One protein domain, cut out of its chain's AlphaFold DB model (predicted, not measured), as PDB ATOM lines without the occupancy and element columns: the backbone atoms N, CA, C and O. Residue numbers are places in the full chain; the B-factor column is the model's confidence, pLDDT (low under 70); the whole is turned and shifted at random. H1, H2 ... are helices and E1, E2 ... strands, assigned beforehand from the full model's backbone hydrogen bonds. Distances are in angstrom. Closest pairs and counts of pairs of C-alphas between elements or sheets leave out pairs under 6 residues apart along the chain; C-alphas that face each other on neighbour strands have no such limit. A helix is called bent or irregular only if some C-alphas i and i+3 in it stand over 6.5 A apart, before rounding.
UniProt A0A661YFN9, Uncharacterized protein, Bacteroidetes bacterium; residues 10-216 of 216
ATOM      1  N   THR A  10     -38.184  45.656 -46.881       98.00
ATOM      2  CA  THR A  10     -36.784  45.792 -46.463       98.00
ATOM      3  C   THR A  10     -36.628  46.535 -45.143       98.00
ATOM      4  O   THR A  10     -37.401  47.436 -44.812       98.00
ATOM      5  N   ILE A  11     -35.596  46.155 -44.401       98.25
ATOM      6  CA  ILE A  11     -35.068  46.853 -43.233       98.25
ATOM      7  C   ILE A  11     -33.554  46.976 -43.407       98.25
ATOM      8  O   ILE A  11     -32.957  46.221 -44.170       98.25
ATOM      9  N   LEU A  12     -32.949  47.920 -42.696       97.69
ATOM     10  CA  LEU A  12     -31.498  48.077 -42.675       97.69
ATOM     11  C   LEU A  12     -30.865  47.145 -41.641       97.69
ATOM     12  O   LEU A  12     -31.489  46.824 -40.627       97.69
ATOM     13  N   GLY A  13     -29.635  46.725 -41.916       96.00
ATOM     14  CA  GLY A  13     -28.788  46.007 -40.982       96.00
ATOM     15  C   GLY A  13     -28.018  46.944 -40.057       96.00
ATOM     16  O   GLY A  13     -27.911  48.144 -40.294       96.00
ATOM     17  N   ASN A  14     -27.440  46.386 -38.992       95.50
ATOM     18  CA  ASN A  14     -26.719  47.163 -37.986       95.50
ATOM     19  C   ASN A  14     -25.498  47.914 -38.537       95.50
ATOM     20  O   ASN A  14     -25.159  48.976 -38.020       95.50
ATOM     21  N   ASP A  15     -24.879  47.376 -39.588       94.25
ATOM     22  CA  ASP A  15     -23.700  47.959 -40.233       94.25
ATOM     23  C   ASP A  15     -24.048  48.930 -41.375       94.25
ATOM     24  O   ASP A  15     -23.162  49.598 -41.913       94.25
ATOM     25  N   ASP A  16     -25.333  49.071 -41.720       96.12
ATOM     26  CA  ASP A  16     -25.780  50.104 -42.649       96.12
ATOM     27  C   ASP A  16     -25.827  51.456 -41.930       96.12
ATOM     28  O   ASP A  16     -26.616  51.670 -41.008       96.12
ATOM     29  N   GLY A  17     -25.021  52.419 -42.374       96.25
ATOM     30  CA  GLY A  17     -25.085  53.776 -41.832       96.25
ATOM     31  C   GLY A  17     -26.474  54.392 -42.028       96.25
ATOM     32  O   GLY A  17     -26.994  54.448 -43.140       96.25
ATOM     33  N   LYS A  18     -27.073  54.945 -40.974       96.75
ATOM     34  CA  LYS A  18     -28.349  55.677 -41.048       96.75
ATOM     35  C   LYS A  18     -28.329  56.846 -42.040       96.75
ATOM     36  O   LYS A  18     -29.380  57.270 -42.511       96.75
ATOM     37  N   SER A  19     -27.153  57.329 -42.433       97.06
ATOM     38  CA  SER A  19     -26.972  58.292 -43.521       97.06
ATOM     39  C   SER A  19     -27.595  57.847 -44.849       97.06
ATOM     40  O   SER A  19     -28.009  58.714 -45.618       97.06
ATOM     41  N   VAL A  20     -27.702  56.535 -45.116       97.00
ATOM     42  CA  VAL A  20     -28.331  56.001 -46.341       97.00
ATOM     43  C   VAL A  20     -29.830  55.719 -46.193       97.00
ATOM     44  O   VAL A  20     -30.500  55.450 -47.184       97.00
ATOM     45  N   GLU A  21     -30.411  55.838 -44.991       97.88
ATOM     46  CA  GLU A  21     -31.839  55.555 -44.741       97.88
ATOM     47  C   GLU A  21     -32.762  56.368 -45.664       97.88
ATOM     48  O   GLU A  21     -33.762  55.860 -46.172       97.88
ATOM     49  N   ASN A  22     -32.389  57.617 -45.957       97.31
ATOM     50  CA  ASN A  22     -33.149  58.482 -46.857       97.31
ATOM     51  C   ASN A  22     -33.265  57.928 -48.286       97.31
ATOM     52  O   ASN A  22     -34.228  58.253 -48.976       97.31
ATOM     53  N   GLU A  23     -32.318  57.110 -48.746       97.75
ATOM     54  CA  GLU A  23     -32.389  56.466 -50.062       97.75
ATOM     55  C   GLU A  23     -33.471  55.383 -50.080       97.75
ATOM     56  O   GLU A  23     -34.257  55.319 -51.022       97.75
ATOM     57  N   PHE A  24     -33.601  54.613 -48.996       98.00
ATOM     58  CA  PHE A  24     -34.658  53.611 -48.831       98.00
ATOM     59  C   PHE A  24     -36.037  54.255 -48.682       98.00
ATOM     60  O   PHE A  24     -37.007  53.777 -49.268       98.00
ATOM     61  N   ILE A  25     -36.127  55.377 -47.960       98.12
ATOM     62  CA  ILE A  25     -37.368  56.159 -47.849       98.12
ATOM     63  C   ILE A  25     -37.790  56.711 -49.219       98.12
ATOM     64  O   ILE A  25     -38.971  56.675 -49.563       98.12
ATOM     65  N   ARG A  26     -36.844  57.208 -50.026       98.19
ATOM     66  CA  ARG A  26     -37.132  57.670 -51.395       98.19
ATOM     67  C   ARG A  26     -37.566  56.518 -52.297       98.19
ATOM     68  O   ARG A  26     -38.573  56.649 -52.980       98.19
ATOM     69  N   ALA A  27     -36.865  55.387 -52.246       97.75
ATOM     70  CA  ALA A  27     -37.215  54.196 -53.015       97.75
ATOM     71  C   ALA A  27     -38.615  53.660 -52.656       97.75
ATOM     72  O   ALA A  27     -39.342  53.216 -53.543       97.75
ATOM     73  N   ASP A  28     -39.023  53.751 -51.385       97.69
ATOM     74  CA  ASP A  28     -40.395  53.467 -50.943       97.69
ATOM     75  C   ASP A  28     -41.410  54.453 -51.536       97.69
ATOM     76  O   ASP A  28     -42.405  54.043 -52.133       97.69
ATOM     77  N   ALA A  29     -41.130  55.759 -51.475       97.25
ATOM     78  CA  ALA A  29     -41.995  56.788 -52.061       97.25
ATOM     79  C   ALA A  29     -42.146  56.663 -53.592       97.25
ATOM     80  O   ALA A  29     -43.185  57.022 -54.147       97.25
ATOM     81  N   GLU A  30     -41.127  56.136 -54.272       95.94
ATOM     82  CA  GLU A  30     -41.125  55.850 -55.711       95.94
ATOM     83  C   GLU A  30     -41.768  54.492 -56.063       95.94
ATOM     84  O   GLU A  30     -41.954  54.177 -57.242       95.94
ATOM     85  N   GLY A  31     -42.136  53.687 -55.060       94.19
ATOM     86  CA  GLY A  31     -42.749  52.369 -55.242       94.19
ATOM     87  C   GLY A  31     -41.780  51.300 -55.754       94.19
ATOM     88  O   GLY A  31     -42.211  50.361 -56.428       94.19
ATOM     89  N   LEU A  32     -40.479  51.454 -55.481       95.31
ATOM     90  CA  LEU A  32     -39.442  50.471 -55.818       95.31
ATOM     91  C   LEU A  32     -39.364  49.336 -54.791       95.31
ATOM     92  O   LEU A  32     -39.071  48.199 -55.138       95.31
ATOM     93  N   LEU A  33     -39.618  49.652 -53.524       97.25
ATOM     94  CA  LEU A  33     -39.610  48.726 -52.393       97.25
ATOM     95  C   LEU A  33     -40.565  49.239 -51.309       97.25
ATOM     96  O   LEU A  33     -41.178  50.282 -51.478       97.25
ATOM     97  N   LEU A  34     -40.689  48.515 -50.203       98.19
ATOM     98  CA  LEU A  34     -41.452  48.887 -49.016       98.19
ATOM     99  C   LEU A  34     -40.496  48.925 -47.821       98.19
ATOM    100  O   LEU A  34     -40.077  47.882 -47.307       98.19
ATOM    101  N   TYR A  35     -40.123  50.126 -47.376       98.56
ATOM    102  CA  TYR A  35     -39.222  50.289 -46.231       98.56
ATOM    103  C   TYR A  35     -39.976  50.043 -44.919       98.56
ATOM    104  O   TYR A  35     -40.812  50.848 -44.518       98.56
ATOM    105  N   ALA A  36     -39.710  48.926 -44.245       98.44
ATOM    106  CA  ALA A  36     -40.559  48.404 -43.173       98.44
ATOM    107  C   ALA A  36     -40.142  48.823 -41.755       98.44
ATOM    108  O   ALA A  36     -40.874  48.541 -40.807       98.44
ATOM    109  N   HIS A  37     -38.987  49.476 -41.578       98.50
ATOM    110  CA  HIS A  37     -38.488  49.810 -40.243       98.50
ATOM    111  C   HIS A  37     -39.500  50.649 -39.445       98.50
ATOM    112  O   HIS A  37     -39.926  51.716 -39.882       98.50
ATOM    113  N   ASN A  38     -39.855  50.160 -38.255       97.94
ATOM    114  CA  ASN A  38     -40.811  50.764 -37.330       97.94
ATOM    115  C   ASN A  38     -42.195  51.038 -37.957       97.94
ATOM    116  O   ASN A  38     -42.850  52.035 -37.643       97.94
ATOM    117  N   ARG A  39     -42.633  50.160 -38.868       98.44
ATOM    118  CA  ARG A  39     -43.920  50.243 -39.570       98.44
ATOM    119  C   ARG A  39     -44.666  48.913 -39.539       98.44
ATOM    120  O   ARG A  39     -44.062  47.849 -39.439       98.44
ATOM    121  N   LYS A  40     -45.989  49.022 -39.689       98.12
ATOM    122  CA  LYS A  40     -46.929  47.927 -39.953       98.12
ATOM    123  C   LYS A  40     -47.408  48.074 -41.394       98.12
ATOM    124  O   LYS A  40     -47.928  49.135 -41.744       98.12
ATOM    125  N   ILE A  41     -47.221  47.063 -42.232       98.44
ATOM    126  CA  ILE A  41     -47.588  47.117 -43.651       98.44
ATOM    127  C   ILE A  41     -48.539  45.954 -43.958       98.44
ATOM    128  O   ILE A  41     -48.121  44.799 -43.855       98.44
ATOM    129  N   PRO A  42     -49.809  46.221 -44.318       97.56
ATOM    130  CA  PRO A  42     -50.742  45.174 -44.720       97.56
ATOM    131  C   PRO A  42     -50.234  44.407 -45.944       97.56
ATOM    132  O   PRO A  42     -49.805  45.014 -46.926       97.56
ATOM    133  N   PHE A  43     -50.319  43.079 -45.900       96.06
ATOM    134  CA  PHE A  43     -49.920  42.198 -46.993       96.06
ATOM    135  C   PHE A  43     -50.881  41.012 -47.104       96.06
ATOM    136  O   PHE A  43     -50.737  40.003 -46.415       96.06
ATOM    137  N   HIS A  44     -51.878  41.141 -47.984       93.25
ATOM    138  CA  HIS A  44     -53.008  40.211 -48.070       93.25
ATOM    139  C   HIS A  44     -53.686  40.037 -46.699       93.25
ATOM    140  O   HIS A  44     -54.114  41.014 -46.092       93.25
ATOM    141  N   ASP A  45     -53.756  38.799 -46.219       95.50
ATOM    142  CA  ASP A  45     -54.286  38.425 -44.915       95.50
ATOM    143  C   ASP A  45     -53.294  38.654 -43.764       95.50
ATOM    144  O   ASP A  45     -53.664  38.509 -42.601       95.50
ATOM    145  N   PHE A  46     -52.037  38.971 -44.075       97.94
ATOM    146  CA  PHE A  46     -50.953  39.141 -43.118       97.94
ATOM    147  C   PHE A  46     -50.632  40.617 -42.893       97.94
ATOM    148  O   PHE A  46     -51.045  41.507 -43.639       97.94
ATOM    149  N   THR A  47     -49.848  40.887 -41.855       98.62
ATOM    150  CA  THR A  47     -49.227  42.199 -41.640       98.62
ATOM    151  C   THR A  47     -47.727  42.021 -41.469       98.62
ATOM    152  O   THR A  47     -47.290  41.217 -40.643       98.62
ATOM    153  N   ILE A  48     -46.945  42.766 -42.250       98.69
ATOM    154  CA  ILE A  48     -45.486  42.806 -42.142       98.69
ATOM    155  C   ILE A  48     -45.091  43.886 -41.137       98.69
ATOM    156  O   ILE A  48     -45.516  45.037 -41.257       98.69
ATOM    157  N   TYR A  49     -44.248  43.526 -40.179       98.88
ATOM    158  CA  TYR A  49     -43.654  44.433 -39.201       98.88
ATOM    159  C   TYR A  49     -42.143  44.453 -39.400       98.88
ATOM    160  O   TYR A  49     -41.528  43.391 -39.468       98.88
ATOM    161  N   GLY A  50     -41.525  45.630 -39.484       98.62
ATOM    162  CA  GLY A  50     -40.070  45.743 -39.610       98.62
ATOM    163  C   GLY A  50     -39.418  46.377 -38.388       98.62
ATOM    164  O   GLY A  50     -39.880  47.398 -37.881       98.62
ATOM    165  N   TYR A  51     -38.305  45.808 -37.933       98.75
ATOM    166  CA  TYR A  51     -37.539  46.319 -36.803       98.75
ATOM    167  C   TYR A  51     -36.038  46.025 -36.963       98.75
ATOM    168  O   TYR A  51     -35.595  44.881 -36.932       98.75
ATOM    169  N   ALA A  52     -35.252  47.089 -37.147       98.38
ATOM    170  CA  ALA A  52     -33.840  47.007 -37.550       98.38
ATOM    171  C   ALA A  52     -32.860  46.985 -36.371       98.38
ATOM    172  O   ALA A  52     -31.703  46.621 -36.544       98.38
ATOM    173  N   TYR A  53     -33.297  47.408 -35.182       98.56
ATOM    174  CA  TYR A  53     -32.379  47.575 -34.063       98.56
ATOM    175  C   TYR A  53     -31.875  46.228 -33.531       98.56
ATOM    176  O   TYR A  53     -32.652  45.281 -33.378       98.56
ATOM    177  N   VAL A  54     -30.588  46.185 -33.191       98.50
ATOM    178  CA  VAL A  54     -29.927  45.072 -32.493       98.50
ATOM    179  C   VAL A  54     -29.479  45.506 -31.088       98.50
ATOM    180  O   VAL A  54     -29.354  46.714 -30.841       98.50
ATOM    181  N   PRO A  55     -29.262  44.562 -30.149       98.25
ATOM    182  CA  PRO A  55     -28.626  44.855 -28.864       98.25
ATOM    183  C   PRO A  55     -27.237  45.493 -29.033       98.25
ATOM    184  O   PRO A  55     -26.654  45.388 -30.111       98.25
ATOM    185  N   PRO A  56     -26.683  46.142 -27.991       97.69
ATOM    186  CA  PRO A  56     -25.348  46.721 -28.070       97.69
ATOM    187  C   PRO A  56     -24.298  45.702 -28.524       97.69
ATOM    188  O   PRO A  56     -24.223  44.613 -27.963       97.69
ATOM    189  N   THR A  57     -23.473  46.074 -29.503       97.31
ATOM    190  CA  THR A  57     -22.406  45.215 -30.041       97.31
ATOM    191  C   THR A  57     -21.012  45.776 -29.715       97.31
ATOM    192  O   THR A  57     -20.886  46.915 -29.240       97.31
ATOM    193  N   PRO A  58     -19.925  45.027 -29.988       96.25
ATOM    194  CA  PRO A  58     -18.556  45.544 -29.909       96.25
ATOM    195  C   PRO A  58     -18.215  46.615 -30.960       96.25
ATOM    196  O   PRO A  58     -17.158  47.239 -30.871       96.25
ATOM    197  N   PHE A  59     -19.057  46.820 -31.978       96.56
ATOM    198  CA  PHE A  59     -18.764  47.722 -33.092       96.56
ATOM    199  C   PHE A  59     -19.026  49.183 -32.737       96.56
ATOM    200  O   PHE A  59     -19.888  49.498 -31.927       96.56
ATOM    201  N   MET A  60     -18.299  50.109 -33.363       97.44
ATOM    202  CA  MET A  60     -18.435  51.534 -33.043       97.44
ATOM    203  C   MET A  60     -19.651  52.201 -33.691       97.44
ATOM    204  O   MET A  60     -20.036  53.263 -33.225       97.44
ATOM    205  N   LEU A  61     -20.257  51.641 -34.741       97.62
ATOM    206  CA  LEU A  61     -21.434  52.239 -35.380       97.62
ATOM    207  C   LEU A  61     -22.704  51.907 -34.581       97.62
ATOM    208  O   LEU A  61     -23.053  50.743 -34.443       97.62
ATOM    209  N   LYS A  62     -23.405  52.925 -34.067       97.44
ATOM    210  CA  LYS A  62     -24.545  52.771 -33.134       97.44
ATOM    211  C   LYS A  62     -25.898  53.179 -33.712       97.44
ATOM    212  O   LYS A  62     -26.895  53.236 -32.993       97.44
ATOM    213  N   ASP A  63     -25.944  53.451 -35.013       97.56
ATOM    214  CA  ASP A  63     -27.126  53.927 -35.742       97.56
ATOM    215  C   ASP A  63     -28.370  53.046 -35.555       97.56
ATOM    216  O   ASP A  63     -29.485  53.551 -35.357       97.56
ATOM    217  N   TRP A  64     -28.143  51.733 -35.561       97.62
ATOM    218  CA  TRP A  64     -29.146  50.681 -35.407       97.62
ATOM    219  C   TRP A  64     -28.892  49.827 -34.168       97.62
ATOM    220  O   TRP A  64     -29.325  48.681 -34.095       97.62
ATOM    221  N   GLU A  65     -28.257  50.399 -33.147       97.75
ATOM    222  CA  GLU A  65     -28.150  49.756 -31.843       97.75
ATOM    223  C   GLU A  65     -29.117  50.376 -30.837       97.75
ATOM    224  O   GLU A  65     -29.338  51.593 -30.774       97.75
ATOM    225  N   ARG A  66     -29.731  49.510 -30.040       97.56
ATOM    226  CA  ARG A  66     -30.686  49.878 -29.002       97.56
ATOM    227  C   ARG A  66     -30.462  48.966 -27.810       97.56
ATOM    228  O   ARG A  66     -30.298  47.764 -27.967       97.56
ATOM    229  N   TYR A  67     -30.510  49.531 -26.608       98.25
ATOM    230  CA  TYR A  67     -30.547  48.725 -25.392       98.25
ATOM    231  C   TYR A  67     -31.667  47.688 -25.452       98.25
ATOM    232  O   TYR A  67     -32.765  47.986 -25.908       98.25
ATOM    233  N   ASP A  68     -31.418  46.478 -24.975       98.25
ATOM    234  CA  ASP A  68     -32.336  45.373 -25.231       98.25
ATOM    235  C   ASP A  68     -33.583  45.421 -24.321       98.25
ATOM    236  O   ASP A  68     -34.672  45.840 -24.729       98.25
ATOM    237  N   VAL A  69     -33.414  45.079 -23.040       97.75
ATOM    238  CA  VAL A  69     -34.467  45.166 -22.004       97.75
ATOM    239  C   VAL A  69     -34.187  46.234 -20.943       97.75
ATOM    240  O   VAL A  69     -35.114  46.737 -20.308       97.75
ATOM    241  N   SER A  70     -32.917  46.588 -20.748       96.25
ATOM    242  CA  SER A  70     -32.420  47.584 -19.792       96.25
ATOM    243  C   SER A  70     -31.117  48.193 -20.324       96.25
ATOM    244  O   SER A  70     -30.620  47.729 -21.345       96.25
ATOM    245  N   MET A  71     -30.535  49.181 -19.634       95.69
ATOM    246  CA  MET A  71     -29.253  49.804 -20.026       95.69
ATOM    247  C   MET A  71     -28.017  48.917 -19.763       95.69
ATOM    248  O   MET A  71     -26.902  49.417 -19.647       95.69
ATOM    249  N   TYR A  72     -28.218  47.613 -19.598       95.25
ATOM    250  CA  TYR A  72     -27.134  46.651 -19.465       95.25
ATOM    251  C   TYR A  72     -26.424  46.466 -20.815       95.25
ATOM    252  O   TYR A  72     -27.071  46.468 -21.864       95.25
ATOM    253  N   VAL A  73     -25.100  46.324 -20.766       96.00
ATOM    254  CA  VAL A  73     -24.220  46.101 -21.917       96.00
ATOM    255  C   VAL A  73     -23.393  44.863 -21.620       96.00
ATOM    256  O   VAL A  73     -22.789  44.776 -20.549       96.00
ATOM    257  N   ASP A  74     -23.382  43.911 -22.549       94.62
ATOM    258  CA  ASP A  74     -22.613  42.684 -22.389       94.62
ATOM    259  C   ASP A  74     -21.100  42.945 -22.395       94.62
ATOM    260  O   ASP A  74     -20.631  43.877 -23.060       94.62
ATOM    261  N   PRO A  75     -20.304  42.124 -21.682       94.12
ATOM    262  CA  PRO A  75     -18.850  42.224 -21.711       94.12
ATOM    263  C   PRO A  75     -18.305  42.246 -23.145       94.12
ATOM    264  O   PRO A  75     -18.639  41.394 -23.967       94.12
ATOM    265  N   GLY A  76     -17.453  43.227 -23.444       92.81
ATOM    266  CA  GLY A  76     -16.889  43.432 -24.783       92.81
ATOM    267  C   GLY A  76     -17.735  44.268 -25.738       92.81
ATOM    268  O   GLY A  76     -17.230  44.643 -26.793       92.81
ATOM    269  N   CYS A  77     -18.980  44.584 -25.386       96.56
ATOM    270  CA  CYS A  77     -19.819  45.478 -26.172       96.56
ATOM    271  C   CYS A  77     -19.620  46.939 -25.749       96.56
ATOM    272  O   CYS A  77     -19.209  47.241 -24.628       96.56
ATOM    273  N   VAL A  78     -19.923  47.858 -26.663       97.06
ATOM    274  CA  VAL A  78     -19.824  49.306 -26.444       97.06
ATOM    275  C   VAL A  78     -21.228  49.867 -26.265       97.06
ATOM    276  O   VAL A  78     -22.114  49.573 -27.070       97.06
ATOM    277  N   ALA A  79     -21.441  50.680 -25.228       96.81
ATOM    278  CA  ALA A  79     -22.733  51.317 -25.002       96.81
ATOM    279  C   ALA A  79     -23.111  52.239 -26.182       96.81
ATOM    280  O   ALA A  79     -22.223  52.840 -26.793       96.81
ATOM    281  N   PRO A  80     -24.409  52.407 -26.502       96.50
ATOM    282  CA  PRO A  80     -24.835  53.298 -27.579       96.50
ATOM    283  C   PRO A  80     -24.295  54.734 -27.447       96.50
ATOM    284  O   PRO A  80     -23.916  55.338 -28.445       96.50
ATOM    285  N   GLU A  81     -24.208  55.279 -26.230       96.06
ATOM    286  CA  GLU A  81     -23.652  56.619 -25.978       96.06
ATOM    287  C   GLU A  81     -22.147  56.758 -26.209       96.06
ATOM    288  O   GLU A  81     -21.683  57.881 -26.408       96.06
ATOM    289  N   ASP A  82     -21.407  55.651 -26.192       96.44
ATOM    290  CA  ASP A  82     -19.945  55.639 -26.283       96.44
ATOM    291  C   ASP A  82     -19.450  55.336 -27.709       96.44
ATOM    292  O   ASP A  82     -18.245  55.270 -27.954       96.44
ATOM    293  N   GLY A  83     -20.370  55.151 -28.662       96.12
ATOM    294  CA  GLY A  83     -20.051  54.909 -30.066       96.12
ATOM    295  C   GLY A  83     -20.268  56.111 -30.993       96.12
ATOM    296  O   GLY A  83     -20.397  57.263 -30.582       96.12
ATOM    297  N   SER A  84     -20.299  55.815 -32.286       96.69
ATOM    298  CA  SER A  84     -20.389  56.756 -33.399       96.69
ATOM    299  C   SER A  84     -21.707  56.595 -34.149       96.69
ATOM    300  O   SER A  84     -22.225  55.492 -34.309       96.69
ATOM    301  N   TYR A  85     -22.215  57.705 -34.677       97.69
ATOM    302  CA  TYR A  85     -23.440  57.758 -35.472       97.69
ATOM    303  C   TYR A  85     -23.142  58.404 -36.822       97.69
ATOM    304  O   TYR A  85     -22.400  59.387 -36.882       97.69
ATOM    305  N   SER A  86     -23.723  57.886 -37.906       97.50
ATOM    306  CA  SER A  86     -23.536  58.475 -39.244       97.50
ATOM    307  C   SER A  86     -24.383  59.731 -39.470       97.50
ATOM    308  O   SER A  86     -24.167  60.472 -40.429       97.50
ATOM    309  N   VAL A  87     -25.336  59.999 -38.572       96.81
ATOM    310  CA  VAL A  87     -26.197  61.185 -38.581       96.81
ATOM    311  C   VAL A  87     -26.247  61.837 -37.195       96.81
ATOM    312  O   VAL A  87     -26.104  61.141 -36.182       96.81
ATOM    313  N   PRO A  88     -26.498  63.159 -37.104       96.31
ATOM    314  CA  PRO A  88     -26.696  63.828 -35.823       96.31
ATOM    315  C   PRO A  88     -27.772  63.126 -34.987       96.31
ATOM    316  O   PRO A  88     -28.929  63.026 -35.396       96.31
ATOM    317  N   THR A  89     -27.385  62.645 -33.806       94.19
ATOM    318  CA  THR A  89     -28.239  61.824 -32.944       94.19
ATOM    319  C   THR A  89     -28.277  62.389 -31.528       94.19
ATOM    320  O   THR A  89     -27.246  62.685 -30.930       94.19
ATOM    321  N   ASP A  90     -29.480  62.517 -30.965       93.69
ATOM    322  CA  ASP A  90     -29.662  62.902 -29.563       93.69
ATOM    323  C   ASP A  90     -29.457  61.685 -28.650       93.69
ATOM    324  O   ASP A  90     -30.385  60.922 -28.353       93.69
ATOM    325  N   ILE A  91     -28.211  61.506 -28.213       91.12
ATOM    326  CA  ILE A  91     -27.785  60.411 -27.334       91.12
ATOM    327  C   ILE A  91     -28.578  60.418 -26.019       91.12
ATOM    328  O   ILE A  91     -29.046  59.372 -25.570       91.12
ATOM    329  N   LYS A  92     -28.811  61.596 -25.424       90.12
ATOM    330  CA  LYS A  92     -29.531  61.715 -24.144       90.12
ATOM    331  C   LYS A  92     -30.968  61.223 -24.270       90.12
ATOM    332  O   LYS A  92     -31.455  60.518 -23.388       90.12
ATOM    333  N   LYS A  93     -31.637  61.557 -25.376       88.38
ATOM    334  CA  LYS A  93     -33.000  61.089 -25.661       88.38
ATOM    335  C   LYS A  93     -33.057  59.590 -25.960       88.38
ATOM    336  O   LYS A  93     -34.062  58.946 -25.659       88.38
ATOM    337  N   ASN A  94     -32.008  59.030 -26.555       87.88
ATOM    338  CA  ASN A  94     -31.964  57.621 -26.938       87.88
ATOM    339  C   ASN A  94     -31.542  56.677 -25.803       87.88
ATOM    340  O   ASN A  94     -31.944  55.515 -25.836       87.88
ATOM    341  N   LYS A  95     -30.826  57.173 -24.786       87.38
ATOM    342  CA  LYS A  95     -30.290  56.393 -23.656       87.38
ATOM    343  C   LYS A  95     -31.320  55.509 -22.934       87.38
ATOM    344  O   LYS A  95     -30.977  54.445 -22.443       87.38
ATOM    345  N   TYR A  96     -32.588  55.920 -22.878       90.19
ATOM    346  CA  TYR A  96     -33.639  55.193 -22.142       90.19
ATOM    347  C   TYR A  96     -34.609  54.404 -23.026       90.19
ATOM    348  O   TYR A  96     -35.586  53.828 -22.522       90.19
ATOM    349  N   LYS A  97     -34.380  54.413 -24.342       95.62
ATOM    350  CA  LYS A  97     -35.158  53.611 -25.282       95.62
ATOM    351  C   LYS A  97     -34.625  52.191 -25.276       95.62
ATOM    352  O   LYS A  97     -33.413  51.992 -25.243       95.62
ATOM    353  N   THR A  98     -35.531  51.228 -25.355       98.50
ATOM    354  CA  THR A  98     -35.175  49.813 -25.381       98.50
ATOM    355  C   THR A  98     -35.928  49.086 -26.481       98.50
ATOM    356  O   THR A  98     -37.038  49.498 -26.822       98.50
ATOM    357  N   ILE A  99     -35.366  47.985 -26.985       98.75
ATOM    358  CA  ILE A  99     -36.030  47.108 -27.955       98.75
ATOM    359  C   ILE A  99     -37.388  46.677 -27.409       98.75
ATOM    360  O   ILE A  99     -38.393  46.807 -28.095       98.75
ATOM    361  N   LYS A 100     -37.456  46.286 -26.129       98.75
ATOM    362  CA  LYS A 100     -38.725  45.939 -25.464       98.75
ATOM    363  C   LYS A 100     -39.806  47.014 -25.648       98.75
ATOM    364  O   LYS A 100     -40.908  46.698 -26.084       98.75
ATOM    365  N   LYS A 101     -39.492  48.274 -25.330       98.44
ATOM    366  CA  LYS A 101     -40.452  49.387 -25.429       98.44
ATOM    367  C   LYS A 101     -40.783  49.727 -26.876       98.44
ATOM    368  O   LYS A 101     -41.925  50.059 -27.175       98.44
ATOM    369  N   ASP A 102     -39.799  49.657 -27.764       98.62
ATOM    370  CA  ASP A 102     -40.026  49.913 -29.181       98.62
ATOM    371  C   ASP A 102     -40.991  48.870 -29.772       98.62
ATOM    372  O   ASP A 102     -41.885  49.244 -30.523       98.62
ATOM    373  N   LEU A 103     -40.888  47.590 -29.390       98.81
ATOM    374  CA  LEU A 103     -41.819  46.541 -29.832       98.81
ATOM    375  C   LEU A 103     -43.222  46.700 -29.234       98.81
ATOM    376  O   LEU A 103     -44.211  46.481 -29.937       98.81
ATOM    377  N   GLU A 104     -43.324  47.123 -27.970       98.56
ATOM    378  CA  GLU A 104     -44.605  47.481 -27.340       98.56
ATOM    379  C   GLU A 104     -45.293  48.618 -28.115       98.56
ATOM    380  O   GLU A 104     -46.478  48.526 -28.425       98.56
ATOM    381  N   LEU A 105     -44.548  49.662 -28.498       98.44
ATOM    382  CA  LEU A 105     -45.061  50.787 -29.287       98.44
ATOM    383  C   LEU A 105     -45.397  50.398 -30.729       98.44
ATOM    384  O   LEU A 105     -46.425  50.823 -31.255       98.44
ATOM    385  N   LEU A 106     -44.530  49.609 -31.368       98.62
ATOM    386  CA  LEU A 106     -44.706  49.176 -32.748       98.62
ATOM    387  C   LEU A 106     -45.958  48.324 -32.897       98.62
ATOM    388  O   LEU A 106     -46.628  48.459 -33.906       98.62
ATOM    389  N   THR A 107     -46.275  47.465 -31.930       98.31
ATOM    390  CA  THR A 107     -47.387  46.509 -32.053       98.31
ATOM    391  C   THR A 107     -48.648  46.949 -31.328       98.31
ATOM    392  O   THR A 107     -49.742  46.665 -31.806       98.31
ATOM    393  N   GLY A 108     -48.541  47.673 -30.214       97.75
ATOM    394  CA  GLY A 108     -49.686  47.941 -29.347       97.75
ATOM    395  C   GLY A 108     -50.413  46.640 -28.986       97.75
ATOM    396  O   GLY A 108     -49.775  45.631 -28.666       97.75
ATOM    397  N   ASP A 109     -51.737  46.649 -29.130       97.19
ATOM    398  CA  ASP A 109     -52.621  45.516 -28.821       97.19
ATOM    399  C   ASP A 109     -52.982  44.657 -30.048       97.19
ATOM    400  O   ASP A 109     -53.950  43.900 -30.008       97.19
ATOM    401  N   ASP A 110     -52.230  44.770 -31.151       98.25
ATOM    402  CA  ASP A 110     -52.498  43.999 -32.371       98.25
ATOM    403  C   ASP A 110     -52.519  42.477 -32.098       98.25
ATOM    404  O   ASP A 110     -51.675  41.945 -31.360       98.25
ATOM    405  N   ASP A 111     -53.445  41.768 -32.758       97.94
ATOM    406  CA  ASP A 111     -53.401  40.308 -32.885       97.94
ATOM    407  C   ASP A 111     -52.311  39.921 -33.893       97.94
ATOM    408  O   ASP A 111     -52.392  40.228 -35.085       97.94
ATOM    409  N   LEU A 112     -51.277  39.236 -33.405       98.44
ATOM    410  CA  LEU A 112     -50.115  38.856 -34.203       98.44
ATOM    411  C   LEU A 112     -50.223  37.449 -34.802       98.44
ATOM    412  O   LEU A 112     -49.275  36.995 -35.439       98.44
ATOM    413  N   SER A 113     -51.375  36.780 -34.694       97.56
ATOM    414  CA  SER A 113     -51.600  35.448 -35.277       97.56
ATOM    415  C   SER A 113     -51.357  35.376 -36.793       97.56
ATOM    416  O   SER A 113     -51.069  34.299 -37.312       97.56
ATOM    417  N   LYS A 114     -51.413  36.521 -37.494       97.88
ATOM    418  CA  LYS A 114     -51.005  36.706 -38.901       97.88
ATOM    419  C   LYS A 114     -49.900  37.766 -39.081       97.88
ATOM    420  O   LYS A 114     -49.766  38.380 -40.140       97.88
ATOM    421  N   GLY A 115     -49.117  38.015 -38.036       98.50
ATOM    422  CA  GLY A 115     -47.984  38.936 -38.054       98.50
ATOM    423  C   GLY A 115     -46.709  38.262 -38.554       98.50
ATOM    424  O   GLY A 115     -46.311  37.224 -38.030       98.50
ATOM    425  N   ILE A 116     -46.052  38.869 -39.539       98.69
ATOM    426  CA  ILE A 116     -44.743  38.446 -40.045       98.69
ATOM    427  C   ILE A 116     -43.736  39.528 -39.680       98.69
ATOM    428  O   ILE A 116     -43.897  40.687 -40.063       98.69
ATOM    429  N   PHE A 117     -42.696  39.160 -38.942       98.81
ATOM    430  CA  PHE A 117     -41.694  40.111 -38.473       98.81
ATOM    431  C   PHE A 117     -40.399  40.006 -39.268       98.81
ATOM    432  O   PHE A 117     -39.845  38.922 -39.418       98.81
ATOM    433  N   LEU A 118     -39.899  41.153 -39.718       98.69
ATOM    434  CA  LEU A 118     -38.532  41.358 -40.174       98.69
ATOM    435  C   LEU A 118     -37.747  41.954 -39.008       98.69
ATOM    436  O   LEU A 118     -37.870  43.145 -38.717       98.69
ATOM    437  N   PHE A 119     -36.965  41.126 -38.330       98.75
ATOM    438  CA  PHE A 119     -36.011  41.552 -37.315       98.75
ATOM    439  C   PHE A 119     -34.602  41.494 -37.888       98.75
ATOM    440  O   PHE A 119     -34.251  40.533 -38.564       98.75
ATOM    441  N   HIS A 120     -33.750  42.468 -37.569       98.38
ATOM    442  CA  HIS A 120     -32.326  42.289 -37.869       98.38
ATOM    443  C   HIS A 120     -31.646  41.372 -36.843       98.38
ATOM    444  O   HIS A 120     -30.822  40.547 -37.214       98.38
ATOM    445  N   THR A 121     -32.043  41.424 -35.566       98.19
ATOM    446  CA  THR A 121     -31.493  40.545 -34.515       98.19
ATOM    447  C   THR A 121     -32.254  39.213 -34.391       98.19
ATOM    448  O   THR A 121     -33.491  39.202 -34.437       98.19
ATOM    449  N   PRO A 122     -31.562  38.082 -34.152       98.25
ATOM    450  CA  PRO A 122     -32.195  36.832 -33.743       98.25
ATOM    451  C   PRO A 122     -32.638  36.871 -32.265       98.25
ATOM    452  O   PRO A 122     -32.152  37.708 -31.493       98.25
ATOM    453  N   PRO A 123     -33.559  35.981 -31.853       98.62
ATOM    454  CA  PRO A 123     -33.954  35.818 -30.457       98.62
ATOM    455  C   PRO A 123     -32.848  35.136 -29.639       98.62
ATOM    456  O   PRO A 123     -32.259  34.146 -30.077       98.62
ATOM    457  N   TYR A 124     -32.618  35.644 -28.426       98.56
ATOM    458  CA  TYR A 124     -31.618  35.122 -27.493       98.56
ATOM    459  C   TYR A 124     -31.825  33.636 -27.153       98.56
ATOM    460  O   TYR A 124     -32.961  33.197 -26.925       98.56
ATOM    461  N   LYS A 125     -30.718  32.890 -27.037       97.69
ATOM    462  CA  LYS A 125     -30.682  31.460 -26.675       97.69
ATOM    463  C   LYS A 125     -31.479  30.575 -27.627       97.69
ATOM    464  O   LYS A 125     -32.276  29.733 -27.208       97.69
ATOM    465  N   THR A 126     -31.240  30.751 -28.917       97.94
ATOM    466  CA  THR A 126     -31.750  29.869 -29.966       97.94
ATOM    467  C   THR A 126     -30.599  29.312 -30.791       97.94
ATOM    468  O   THR A 126     -29.427  29.601 -30.558       97.94
ATOM    469  N   ASN A 127     -30.903  28.484 -31.787       97.69
ATOM    470  CA  ASN A 127     -29.871  28.078 -32.737       97.69
ATOM    471  C   ASN A 127     -29.498  29.188 -33.737       97.69
ATOM    472  O   ASN A 127     -28.617  28.975 -34.575       97.69
ATOM    473  N   LEU A 128     -30.184  30.337 -33.685       98.06
ATOM    474  CA  LEU A 128     -30.066  31.436 -34.643       98.06
ATOM    475  C   LEU A 128     -29.150  32.568 -34.162       98.06
ATOM    476  O   LEU A 128     -28.855  33.454 -34.961       98.06
ATOM    477  N   ASP A 129     -28.717  32.549 -32.897       97.75
ATOM    478  CA  ASP A 129     -27.943  33.621 -32.262       97.75
ATOM    479  C   ASP A 129     -26.579  33.176 -31.707       97.75
ATOM    480  O   ASP A 129     -26.016  33.835 -30.833       97.75
ATOM    481  N   ARG A 130     -26.044  32.054 -32.200       97.56
ATOM    482  CA  ARG A 130     -24.739  31.533 -31.780       97.56
ATOM    483  C   ARG A 130     -23.614  32.273 -32.495       97.56
ATOM    484  O   ARG A 130     -23.490  32.174 -33.712       97.56
ATOM    485  N   ALA A 131     -22.770  32.949 -31.725       96.31
ATOM    486  CA  ALA A 131     -21.538  33.571 -32.201       96.31
ATOM    487  C   ALA A 131     -20.315  32.696 -31.886       96.31
ATOM    488  O   ALA A 131     -20.321  31.916 -30.928       96.31
ATOM    489  N   ALA A 132     -19.240  32.841 -32.664       94.62
ATOM    490  CA  ALA A 132     -17.995  32.078 -32.494       94.62
ATOM    491  C   ALA A 132     -17.160  32.583 -31.295       94.62
ATOM    492  O   ALA A 132     -16.043  33.099 -31.452       94.62
ATOM    493  N   LEU A 133     -17.718  32.479 -30.088       94.38
ATOM    494  CA  LEU A 133     -17.167  33.018 -28.840       94.38
ATOM    495  C   LEU A 133     -16.773  31.936 -27.822       94.38
ATOM    496  O   LEU A 133     -16.324  32.271 -26.726       94.38
ATOM    497  N   ASP A 134     -16.879  30.651 -28.174       94.00
ATOM    498  CA  ASP A 134     -16.545  29.540 -27.279       94.00
ATOM    499  C   ASP A 134     -15.112  29.673 -26.723       94.00
ATOM    500  O   ASP A 134     -14.132  29.814 -27.459       94.00
ATOM    501  N   GLY A 135     -14.996  29.656 -25.392       92.50
ATOM    502  CA  GLY A 135     -13.719  29.768 -24.679       92.50
ATOM    503  C   GLY A 135     -13.087  31.167 -24.659       92.50
ATOM    504  O   GLY A 135     -11.990  31.316 -24.119       92.50
ATOM    505  N   LYS A 136     -13.740  32.197 -25.213       93.19
ATOM    506  CA  LYS A 136     -13.230  33.576 -25.184       93.19
ATOM    507  C   LYS A 136     -13.567  34.275 -23.865       93.19
ATOM    508  O   LYS A 136     -14.614  34.042 -23.261       93.19
ATOM    509  N   THR A 137     -12.668  35.156 -23.431       92.62
ATOM    510  CA  THR A 137     -12.838  35.994 -22.235       92.62
ATOM    511  C   THR A 137     -12.424  37.435 -22.529       92.62
ATOM    512  O   THR A 137     -11.545  37.666 -23.361       92.62
ATOM    513  N   ILE A 138     -13.032  38.396 -21.834       89.94
ATOM    514  CA  ILE A 138     -12.618  39.806 -21.793       89.94
ATOM    515  C   ILE A 138     -12.500  40.204 -20.328       89.94
ATOM    516  O   ILE A 138     -13.411  39.945 -19.553       89.94
ATOM    517  N   GLU A 139     -11.357  40.771 -19.934       88.38
ATOM    518  CA  GLU A 139     -11.068  41.122 -18.530       88.38
ATOM    519  C   GLU A 139     -11.336  39.961 -17.550       88.38
ATOM    520  O   GLU A 139     -11.855  40.142 -16.453       88.38
ATOM    521  N   HIS A 140     -10.989  38.736 -17.965       89.44
ATOM    522  CA  HIS A 140     -11.248  37.481 -17.241       89.44
ATOM    523  C   HIS A 140     -12.729  37.083 -17.089       89.44
ATOM    524  O   HIS A 140     -13.022  36.074 -16.449       89.44
ATOM    525  N   VAL A 141     -13.655  37.806 -17.719       89.88
ATOM    526  CA  VAL A 141     -15.077  37.454 -17.793       89.88
ATOM    527  C   VAL A 141     -15.320  36.596 -19.041       89.88
ATOM    528  O   VAL A 141     -14.951  37.021 -20.138       89.88
ATOM    529  N   PRO A 142     -15.903  35.387 -18.918       91.25
ATOM    530  CA  PRO A 142     -16.272  34.576 -20.076       91.25
ATOM    531  C   PRO A 142     -17.363  35.268 -20.889       91.25
ATOM    532  O   PRO A 142     -18.318  35.804 -20.329       91.25
ATOM    533  N   LEU A 143     -17.213  35.242 -22.212       93.50
ATOM    534  CA  LEU A 143     -18.210  35.798 -23.119       93.50
ATOM    535  C   LEU A 143     -19.406  34.853 -23.252       93.50
ATOM    536  O   LEU A 143     -19.234  33.632 -23.297       93.50
ATOM    537  N   ASP A 144     -20.611  35.423 -23.336       93.69
ATOM    538  CA  ASP A 144     -21.784  34.655 -23.742       93.69
ATOM    539  C   ASP A 144     -21.645  34.290 -25.224       93.69
ATOM    540  O   ASP A 144     -21.222  35.091 -26.055       93.69
ATOM    541  N   VAL A 145     -21.974  33.048 -25.547       95.94
ATOM    542  CA  VAL A 145     -21.972  32.534 -26.920       95.94
ATOM    543  C   VAL A 145     -23.281  32.840 -27.643       95.94
ATOM    544  O   VAL A 145     -23.355  32.679 -28.860       95.94
ATOM    545  N   HIS A 146     -24.304  33.247 -26.893       97.38
ATOM    546  CA  HIS A 146     -25.586  33.717 -27.389       97.38
ATOM    547  C   HIS A 146     -25.614  35.239 -27.326       97.38
ATOM    548  O   HIS A 146     -25.479  35.823 -26.256       97.38
ATOM    549  N   VAL A 147     -25.777  35.873 -28.483       97.06
ATOM    550  CA  VAL A 147     -25.697  37.339 -28.631       97.06
ATOM    551  C   VAL A 147     -26.988  37.941 -29.195       97.06
ATOM    552  O   VAL A 147     -27.026  39.098 -29.605       97.06
ATOM    553  N   GLY A 148     -28.062  37.148 -29.254       97.75
ATOM    554  CA  GLY A 148     -29.374  37.600 -29.704       97.75
ATOM    555  C   GLY A 148     -30.083  38.491 -28.684       97.75
ATOM    556  O   GLY A 148     -29.641  38.687 -27.555       97.75
ATOM    557  N   SER A 149     -31.252  38.999 -29.067       98.69
ATOM    558  CA  SER A 149     -32.061  39.882 -28.222       98.69
ATOM    559  C   SER A 149     -32.972  39.092 -27.278       98.69
ATOM    560  O   SER A 149     -33.794  38.268 -27.702       98.69
ATOM    561  N   ILE A 150     -32.871  39.384 -25.979       98.81
ATOM    562  CA  ILE A 150     -33.778  38.897 -24.932       98.81
ATOM    563  C   ILE A 150     -35.154  39.537 -25.114       98.81
ATOM    564  O   ILE A 150     -36.168  38.866 -24.903       98.81
ATOM    565  N   ALA A 151     -35.225  40.811 -25.517       98.81
ATOM    566  CA  ALA A 151     -36.501  41.471 -25.779       98.81
ATOM    567  C   ALA A 151     -37.265  40.798 -26.926       98.81
ATOM    568  O   ALA A 151     -38.445  40.505 -26.758       98.81
ATOM    569  N   VAL A 152     -36.597  40.481 -28.043       98.88
ATOM    570  CA  VAL A 152     -37.199  39.756 -29.175       98.88
ATOM    571  C   VAL A 152     -37.620  38.349 -28.759       98.88
ATOM    572  O   VAL A 152     -38.743  37.945 -29.055       98.88
ATOM    573  N   LYS A 153     -36.781  37.617 -28.014       98.81
ATOM    574  CA  LYS A 153     -37.131  36.289 -27.480       98.81
ATOM    575  C   LYS A 153     -38.419  36.330 -26.653       98.81
ATOM    576  O   LYS A 153     -39.355  35.596 -26.957       98.81
ATOM    577  N   ARG A 154     -38.489  37.224 -25.662       98.81
ATOM    578  CA  ARG A 154     -39.666  37.382 -24.789       98.81
ATOM    579  C   ARG A 154     -40.898  37.836 -25.560       98.81
ATOM    580  O   ARG A 154     -41.984  37.323 -25.328       98.81
ATOM    581  N   PHE A 155     -40.721  38.767 -26.495       98.88
ATOM    582  CA  PHE A 155     -41.796  39.245 -27.355       98.88
ATOM    583  C   PHE A 155     -42.414  38.102 -28.167       98.88
ATOM    584  O   PHE A 155     -43.633  37.964 -28.188       98.88
ATOM    585  N   ILE A 156     -41.592  37.250 -28.786       98.81
ATOM    586  CA  ILE A 156     -42.086  36.101 -29.554       98.81
ATOM    587  C   ILE A 156     -42.783  35.093 -28.629       98.81
ATOM    588  O   ILE A 156     -43.866  34.619 -28.963       98.81
ATOM    589  N   GLU A 157     -42.216  34.788 -27.458       98.75
ATOM    590  CA  GLU A 157     -42.828  33.878 -26.474       98.75
ATOM    591  C   GLU A 157     -44.211  34.348 -26.009       98.75
ATOM    592  O   GLU A 157     -45.131  33.539 -25.912       98.75
ATOM    593  N   GLU A 158     -44.366  35.646 -25.751       98.44
ATOM    594  CA  GLU A 158     -45.601  36.233 -25.226       98.44
ATOM    595  C   GLU A 158     -46.648  36.478 -26.316       98.44
ATOM    596  O   GLU A 158     -47.823  36.158 -26.141       98.44
ATOM    597  N   ARG A 159     -46.234  37.061 -27.445       98.56
ATOM    598  CA  ARG A 159     -47.149  37.569 -28.476       98.56
ATOM    599  C   ARG A 159     -47.369  36.602 -29.634       98.56
ATOM    600  O   ARG A 159     -48.312  36.802 -30.391       98.56
ATOM    601  N   GLN A 160     -46.527  35.572 -29.754       98.56
ATOM    602  CA  GLN A 160     -46.666  34.457 -30.698       98.56
ATOM    603  C   GLN A 160     -47.016  34.901 -32.134       98.56
ATOM    604  O   GLN A 160     -48.058  34.495 -32.658       98.56
ATOM    605  N   PRO A 161     -46.177  35.739 -32.785       98.56
ATOM    606  CA  PRO A 161     -46.398  36.109 -34.175       98.56
ATOM    607  C   PRO A 161     -46.366  34.880 -35.095       98.56
ATOM    608  O   PRO A 161     -45.801  33.847 -34.743       98.56
ATOM    609  N   TYR A 162     -46.937  34.981 -36.293       98.38
ATOM    610  CA  TYR A 162     -46.984  33.858 -37.233       98.38
ATOM    611  C   TYR A 162     -45.582  33.376 -37.643       98.38
ATOM    612  O   TYR A 162     -45.262  32.193 -37.526       98.38
ATOM    613  N   VAL A 163     -44.732  34.304 -38.091       98.50
ATOM    614  CA  VAL A 163     -43.352  34.039 -38.534       98.50
ATOM    615  C   VAL A 163     -42.446  35.184 -38.093       98.50
ATOM    616  O   VAL A 163     -42.841  36.352 -38.147       98.50
ATOM    617  N   SER A 164     -41.207  34.869 -37.719       98.62
ATOM    618  CA  SER A 164     -40.151  35.863 -37.527       98.62
ATOM    619  C   SER A 164     -38.915  35.539 -38.369       98.62
ATOM    620  O   SER A 164     -38.401  34.421 -38.374       98.62
ATOM    621  N   LEU A 165     -38.455  36.536 -39.115       98.69
ATOM    622  CA  LEU A 165     -37.303  36.483 -40.007       98.69
ATOM    623  C   LEU A 165     -36.173  37.310 -39.391       98.69
ATOM    624  O   LEU A 165     -36.427  38.402 -38.885       98.69
ATOM    625  N   HIS A 166     -34.953  36.781 -39.419       98.31
ATOM    626  CA  HIS A 166     -33.801  37.303 -38.681       98.31
ATOM    627  C   HIS A 166     -32.547  37.439 -39.559       98.31
ATOM    628  O   HIS A 166     -32.437  36.781 -40.600       98.31
ATOM    629  N   GLY A 167     -31.597  38.261 -39.097       94.81
ATOM    630  CA  GLY A 167     -30.267  38.454 -39.677       94.81
ATOM    631  C   GLY A 167     -29.161  38.523 -38.609       94.81
ATOM    632  O   GLY A 167     -29.195  37.792 -37.618       94.81
ATOM    633  N   HIS A 168     -28.186  39.413 -38.818       95.19
ATOM    634  CA  HIS A 168     -27.108  39.806 -37.892       95.19
ATOM    635  C   HIS A 168     -26.029  38.752 -37.566       95.19
ATOM    636  O   HIS A 168     -24.852  39.020 -37.789       95.19
ATOM    637  N   ILE A 169     -26.379  37.555 -37.080       95.38
ATOM    638  CA  ILE A 169     -25.383  36.561 -36.620       95.38
ATOM    639  C   ILE A 169     -25.062  35.565 -37.738       95.38
ATOM    640  O   ILE A 169     -25.683  34.506 -37.865       95.38
ATOM    641  N   HIS A 170     -24.109  35.940 -38.592       93.75
ATOM    642  CA  HIS A 170     -23.807  35.265 -39.861       93.75
ATOM    643  C   HIS A 170     -23.208  33.869 -39.686       93.75
ATOM    644  O   HIS A 170     -23.428  32.985 -40.515       93.75
ATOM    645  N   GLU A 171     -22.464  33.646 -38.608       94.38
ATOM    646  CA  GLU A 171     -21.843  32.361 -38.312       94.38
ATOM    647  C   GLU A 171     -22.795  31.350 -37.662       94.38
ATOM    648  O   GLU A 171     -22.478  30.160 -37.647       94.38
ATOM    649  N   SER A 172     -23.964  31.778 -37.164       96.31
ATOM    650  CA  SER A 172     -24.829  30.923 -36.338       96.31
ATOM    651  C   SER A 172     -25.216  29.636 -37.055       96.31
ATOM    652  O   SER A 172     -25.051  28.549 -36.507       96.31
ATOM    653  N   THR A 173     -25.648  29.731 -38.316       96.38
ATOM    654  CA  THR A 173     -26.021  28.554 -39.117       96.38
ATOM    655  C   THR A 173     -24.839  27.604 -39.329       96.38
ATOM    656  O   THR A 173     -25.022  26.387 -39.297       96.38
ATOM    657  N   ALA A 174     -23.629  28.133 -39.532       95.62
ATOM    658  CA  ALA A 174     -22.428  27.319 -39.704       95.62
ATOM    659  C   ALA A 174     -22.026  26.605 -38.400       95.62
ATOM    660  O   ALA A 174     -21.558  25.470 -38.446       95.62
ATOM    661  N   ILE A 175     -22.251  27.243 -37.245       96.81
ATOM    662  CA  ILE A 175     -21.959  26.685 -35.917       96.81
ATOM    663  C   ILE A 175     -22.990  25.628 -35.511       96.81
ATOM    664  O   ILE A 175     -22.628  24.563 -35.014       96.81
ATOM    665  N   THR A 176     -24.281  25.916 -35.680       97.19
ATOM    666  CA  THR A 176     -25.367  25.079 -35.140       97.19
ATOM    667  C   THR A 176     -25.887  24.049 -36.138       97.19
ATOM    668  O   THR A 176     -26.555  23.091 -35.748       97.19
ATOM    669  N   GLY A 177     -25.630  24.246 -37.434       96.69
ATOM    670  CA  GLY A 177     -26.255  23.478 -38.510       96.69
ATOM    671  C   GLY A 177     -27.756  23.753 -38.666       96.69
ATOM    672  O   GLY A 177     -28.447  23.004 -39.363       96.69
ATOM    673  N   LYS A 178     -28.292  24.794 -38.013       97.62
ATOM    674  CA  LYS A 178     -29.714  25.155 -38.020       97.62
ATOM    675  C   LYS A 178     -29.888  26.612 -38.435       97.62
ATOM    676  O   LYS A 178     -29.281  27.509 -37.871       97.62
ATOM    677  N   TRP A 179     -30.774  26.827 -39.399       97.62
ATOM    678  CA  TRP A 179     -31.171  28.148 -39.904       97.62
ATOM    679  C   TRP A 179     -32.641  28.474 -39.590       97.62
ATOM    680  O   TRP A 179     -33.120  29.562 -39.900       97.62
ATOM    681  N   LYS A 180     -33.365  27.529 -38.978       97.62
ATOM    682  CA  LYS A 180     -34.727  27.710 -38.473       97.62
ATOM    683  C   LYS A 180     -34.884  27.096 -37.087       97.62
ATOM    684  O   LYS A 180     -34.216  26.106 -36.780       97.62
ATOM    685  N   ASP A 181     -35.763  27.683 -36.288       97.81
ATOM    686  CA  ASP A 181     -36.080  27.278 -34.918       97.81
ATOM    687  C   ASP A 181     -37.560  27.558 -34.600       97.81
ATOM    688  O   ASP A 181     -38.242  28.248 -35.358       97.81
ATOM    689  N   HIS A 182     -38.054  27.036 -33.477       98.38
ATOM    690  CA  HIS A 182     -39.427  27.246 -33.011       98.38
ATOM    691  C   HIS A 182     -39.460  27.877 -31.623       98.38
ATOM    692  O   HIS A 182     -38.790  27.428 -30.693       98.38
ATOM    693  N   ILE A 183     -40.306  28.895 -31.462       98.62
ATOM    694  CA  ILE A 183     -40.631  29.483 -30.161       98.62
ATOM    695  C   ILE A 183     -42.146  29.417 -29.980       98.62
ATOM    696  O   ILE A 183     -42.897  30.247 -30.494       98.62
ATOM    697  N   GLY A 184     -42.608  28.405 -29.247       98.25
ATOM    698  CA  GLY A 184     -44.034  28.096 -29.179       98.25
ATOM    699  C   GLY A 184     -44.549  27.679 -30.558       98.25
ATOM    700  O   GLY A 184     -44.117  26.659 -31.083       98.25
ATOM    701  N   LYS A 185     -45.470  28.460 -31.127       97.62
ATOM    702  CA  LYS A 185     -46.040  28.270 -32.472       97.62
ATOM    703  C   LYS A 185     -45.335  29.093 -33.553       97.62
ATOM    704  O   LYS A 185     -45.629  28.907 -34.729       97.62
ATOM    705  N   THR A 186     -44.469  30.028 -33.165       98.69
ATOM    706  CA  THR A 186     -43.787  30.920 -34.103       98.69
ATOM    707  C   THR A 186     -42.594  30.215 -34.732       98.69
ATOM    708  O   THR A 186     -41.632  29.870 -34.035       98.69
ATOM    709  N   LEU A 187     -42.619  30.098 -36.060       98.62
ATOM    710  CA  LEU A 187     -41.457  29.686 -36.835       98.62
ATOM    711  C   LEU A 187     -40.479  30.862 -36.969       98.62
ATOM    712  O   LEU A 187     -40.808  31.900 -37.548       98.62
ATOM    713  N   CYS A 188     -39.267  30.674 -36.457       98.75
ATOM    714  CA  CYS A 188     -38.172  31.637 -36.526       98.75
ATOM    715  C   CYS A 188     -37.171  31.188 -37.596       98.75
ATOM    716  O   CYS A 188     -36.733  30.037 -37.582       98.75
ATOM    717  N   MET A 189     -36.770  32.070 -38.510       98.56
ATOM    718  CA  MET A 189     -35.840  31.742 -39.598       98.56
ATOM    719  C   MET A 189     -34.749  32.801 -39.733       98.56
ATOM    720  O   MET A 189     -35.037  33.992 -39.676       98.56
ATOM    721  N   ASN A 190     -33.503  32.379 -39.936       96.75
ATOM    722  CA  ASN A 190     -32.357  33.265 -40.133       96.75
ATOM    723  C   ASN A 190     -31.691  32.975 -41.483       96.75
ATOM    724  O   ASN A 190     -31.234  31.857 -41.731       96.75
ATOM    725  N   ALA A 191     -31.636  33.988 -42.350       94.94
ATOM    726  CA  ALA A 191     -30.977  33.900 -43.653       94.94
ATOM    727  C   ALA A 191     -29.508  34.366 -43.619       94.94
ATOM    728  O   ALA A 191     -28.847  34.363 -44.651       94.94
ATOM    729  N   ALA A 192     -28.978  34.755 -42.455       92.31
ATOM    730  CA  ALA A 192     -27.587  35.163 -42.318       92.31
ATOM    731  C   ALA A 192     -26.619  34.021 -42.686       92.31
ATOM    732  O   ALA A 192     -26.875  32.834 -42.440       92.31
ATOM    733  N   HIS A 193     -25.502  34.392 -43.310       94.38
ATOM    734  CA  HIS A 193     -24.522  33.460 -43.860       94.38
ATOM    735  C   HIS A 193     -23.131  34.089 -43.854       94.38
ATOM    736  O   HIS A 193     -22.981  35.279 -44.126       94.38
ATOM    737  N   ASN A 194     -22.117  33.289 -43.538       93.69
ATOM    738  CA  ASN A 194     -20.719  33.714 -43.456       93.69
ATOM    739  C   ASN A 194     -19.847  33.191 -44.614       93.69
ATOM    740  O   ASN A 194     -18.630  33.381 -44.588       93.69
ATOM    741  N   GLY A 195     -20.445  32.520 -45.603       93.50
ATOM    742  CA  GLY A 195     -19.782  32.119 -46.845       93.50
ATOM    743  C   GLY A 195     -19.991  33.127 -47.984       93.50
ATOM    744  O   GLY A 195     -20.705  34.115 -47.812       93.50
ATOM    745  N   PRO A 196     -19.361  32.896 -49.148       94.75
ATOM    746  CA  PRO A 196     -19.453  33.786 -50.307       94.75
ATOM    747  C   PRO A 196     -20.801  33.725 -51.046       94.75
ATOM    748  O   PRO A 196     -21.063  34.582 -51.887       94.75
ATOM    749  N   GLU A 197     -21.623  32.707 -50.784       96.06
ATOM    750  CA  GLU A 197     -22.901  32.472 -51.457       96.06
ATOM    751  C   GLU A 197     -23.999  33.431 -50.987       96.06
ATOM    752  O   GLU A 197     -24.036  33.864 -49.832       96.06
ATOM    753  N   LEU A 198     -24.983  33.683 -51.851       94.69
ATOM    754  CA  LEU A 198     -26.225  34.322 -51.426       94.69
ATOM    755  C   LEU A 198     -27.112  33.286 -50.728       94.69
ATOM    756  O   LEU A 198     -27.548  32.312 -51.344       94.69
ATOM    757  N   SER A 199     -27.437  33.517 -49.455       96.56
ATOM    758  CA  SER A 199     -28.403  32.685 -48.739       96.56
ATOM    759  C   SER A 199     -29.827  33.204 -48.924       96.56
ATOM    760  O   SER A 199     -30.160  34.322 -48.543       96.56
ATOM    761  N   LEU A 200     -30.684  32.351 -49.479       96.75
ATOM    762  CA  LEU A 200     -32.105  32.610 -49.684       96.75
ATOM    763  C   LEU A 200     -32.931  31.624 -48.857       96.75
ATOM    764  O   LEU A 200     -32.659  30.424 -48.868       96.75
ATOM    765  N   ILE A 201     -33.980  32.110 -48.196       97.69
ATOM    766  CA  ILE A 201     -35.033  31.264 -47.631       97.69
ATOM    767  C   ILE A 201     -36.308  31.477 -48.444       97.69
ATOM    768  O   ILE A 201     -36.754  32.606 -48.627       97.69
ATOM    769  N   SER A 202     -36.884  30.386 -48.942       97.62
ATOM    770  CA  SER A 202     -38.107  30.387 -49.745       97.62
ATOM    771  C   SER A 202     -39.159  29.502 -49.087       97.62
ATOM    772  O   SER A 202     -38.853  28.376 -48.690       97.62
ATOM    773  N   PHE A 203     -40.380  30.015 -48.947       97.25
ATOM    774  CA  PHE A 203     -41.495  29.321 -48.308       97.25
ATOM    775  C   PHE A 203     -42.845  29.845 -48.808       97.25
ATOM    776  O   PHE A 203     -42.942  30.975 -49.287       97.25
ATOM    777  N   ASP A 204     -43.877  29.008 -48.692       95.88
ATOM    778  CA  ASP A 204     -45.276  29.393 -48.898       95.88
ATOM    779  C   ASP A 204     -45.844  29.900 -47.569       95.88
ATOM    780  O   ASP A 204     -45.699  29.233 -46.546       95.88
ATOM    781  N   LEU A 205     -46.515  31.053 -47.574       94.38
ATOM    782  CA  LEU A 205     -47.150  31.609 -46.377       94.38
ATOM    783  C   LEU A 205     -48.283  30.745 -45.818       94.38
ATOM    784  O   LEU A 205     -48.634  30.900 -44.657       94.38
ATOM    785  N   ASN A 206     -48.854  29.840 -46.611       93.69
ATOM    786  CA  ASN A 206     -49.842  28.877 -46.129       93.69
ATOM    787  C   ASN A 206     -49.193  27.612 -45.550       93.69
ATOM    788  O   ASN A 206     -49.886  26.798 -44.938       93.69
ATOM    789  N   ASN A 207     -47.884  27.422 -45.753       94.25
ATOM    790  CA  ASN A 207     -47.139  26.255 -45.295       94.25
ATOM    791  C   ASN A 207     -45.655  26.591 -45.055       94.25
ATOM    792  O   ASN A 207     -44.753  26.101 -45.741       94.25
ATOM    793  N   CYS A 208     -45.401  27.451 -44.065       94.56
ATOM    794  CA  CYS A 208     -44.055  27.942 -43.764       94.56
ATOM    795  C   CYS A 208     -43.090  26.839 -43.289       94.56
ATOM    796  O   CYS A 208     -41.878  26.997 -43.403       94.56
ATOM    797  N   GLU A 209     -43.598  25.714 -42.774       94.88
ATOM    798  CA  GLU A 209     -42.764  24.607 -42.277       94.88
ATOM    799  C   GLU A 209     -41.890  23.979 -43.367       94.88
ATOM    800  O   GLU A 209     -40.749  23.579 -43.101       94.88
ATOM    801  N   ASP A 210     -42.382  23.980 -44.607       96.62
ATOM    802  CA  ASP A 210     -41.682  23.464 -45.785       96.62
ATOM    803  C   ASP A 210     -40.662  24.457 -46.359       96.62
ATOM    804  O   ASP A 210     -40.165  24.271 -47.476       96.62
ATOM    805  N   ALA A 211     -40.319  25.503 -45.597       97.75
ATOM    806  CA  ALA A 211     -39.274  26.445 -45.951       97.75
ATOM    807  C   ALA A 211     -37.988  25.729 -46.378       97.75
ATOM    808  O   ALA A 211     -37.545  24.744 -45.772       97.75
ATOM    809  N   LYS A 212     -37.348  26.278 -47.409       97.75
ATOM    810  CA  LYS A 212     -36.081  25.791 -47.951       97.75
ATOM    811  C   LYS A 212     -35.044  26.891 -47.885       97.75
ATOM    812  O   LYS A 212     -35.302  28.007 -48.330       97.75
ATOM    813  N   ARG A 213     -33.857  26.538 -47.399       97.12
ATOM    814  CA  ARG A 213     -32.660  27.365 -47.518       97.12
ATOM    815  C   ARG A 213     -31.887  26.965 -48.769       97.12
ATOM    816  O   ARG A 213     -31.590  25.789 -48.960       97.12
ATOM    817  N   ILE A 214     -31.568  27.948 -49.595       97.38
ATOM    818  CA  ILE A 214     -30.832  27.819 -50.849       97.38
ATOM    819  C   ILE A 214     -29.574  28.681 -50.729       97.38
ATOM    820  O   ILE A 214     -29.639  29.786 -50.193       97.38
ATOM    821  N   LEU A 215     -28.441  28.157 -51.192       96.50
ATOM    822  CA  LEU A 215     -27.194  28.900 -51.359       96.50
ATOM    823  C   LEU A 215     -26.937  29.024 -52.861       96.50
ATOM    824  O   LEU A 215     -26.973  28.004 -53.556       96.50
ATOM    825  N   LEU A 216     -26.772  30.256 -53.343       95.19
ATOM    826  CA  LEU A 216     -26.585  30.599 -54.756       95.19
ATOM    827  C   LEU A 216     -25.185  31.152 -55.017       95.19
ATOM    828  O   LEU A 216     -24.718  31.960 -54.179       95.19
TER     829      LEU A 216
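AT A GLANCE: This is residues 10 to 216 of the 216 residues of an uncharacterized protein of Bacteroidetes bacterium (UniProt A0A661YFN9). A strongly twisted sheet of six strands, E1 E2 E3 E4 E6 E5, makes the core, with H3 and H4 packed over one face; on the other side of the sheet the hairpin of E7 and E8 comes close to E6 at Leu 187 and Glu 209. Two long links, residues 52 to 90 and 120 to 149, leave the ends of E2 and E3. The printed part has 207 residues in the order H1 E1 E2 H2 H3 E3 H4 E4 H5 E5 E6 E7 E8; the large sheet is mixed, the class is mixed, helices and strands, and under half of the residues are in named elements. The whole is compact, radius of gyration of the C-alphas 16.8 A, and spans 49 by 38 by 36 A.

IN THESE COORDINATES: Find C-alpha 18 at (-28.349, 55.677, -41.048), where H1, residues 18 to 29, begins its 17.6 A; it is irregular, with C-alphas 19 and 22 7.0 A apart. Next come E1, 39 to 43, E2, 46 to 51, 16.5 A, H2, 91 to 94, H3, 99 to 107, and E3, 115 to 119. H4, 150 to 159, 13.9 A, starts at (-33.778, 38.897, -24.932), before E4, 163 to 166, H5, 172 to 176, E5, 180 to 183, and E6, 186 to 190. E7, 199 to 204, 17.2 A, leads to E8, 207 to 215, 21.0 A, which bends by 58 degrees at residue 210 and ends at (-27.194, 28.900, -51.359).

HOW THE PARTS SIT: In the sheet, look for N 41 and O 48, 2.8 A, in the antiparallel hairpin E1 and E2, and N 181 and O 188, 2.9 A, in that of E5 and E6. The parallel pairs show N 51 and O 118, 2.8 A, for E2 and E3, N 119 and O 165, 2.8 A, for E3 and E4, and N 166 and O 189, 2.8 A, for E4 and E6. E2, H2 H3, E3 and E3, H4, E4 are strand-helix-strand units, parallel neighbour strands joined through helices, with right-handed crossovers. H3, height 9.9 A over the sheet, and H4, 9.6 A, are on the same face: two layers, helices over a sheet. They touch at the C-alphas of Lys 100 and Ala 151, 5.0 A, the closest, at a shallow tilt of 33 degrees, only just short of steep. H1, H2 and H5 are not on the sheet and touch no helix. In the antiparallel hairpin E7 and E8, N 202 and O 212 are 2.9 A apart. Every O i to N i+4 pair is within hydrogen-bond range in H3, H4 and H5; H1 has 5 of 8, and H2 is too short for one.

THE WHOLE: The C-alphas farthest apart, those of Glu 30 and His 140, are 52.1 A apart. The printed part has no cut; the links E2 to H2 and E3 to H4 are long. Mean pLDDT of the printed part is 96.6, and no printed residue is under 70.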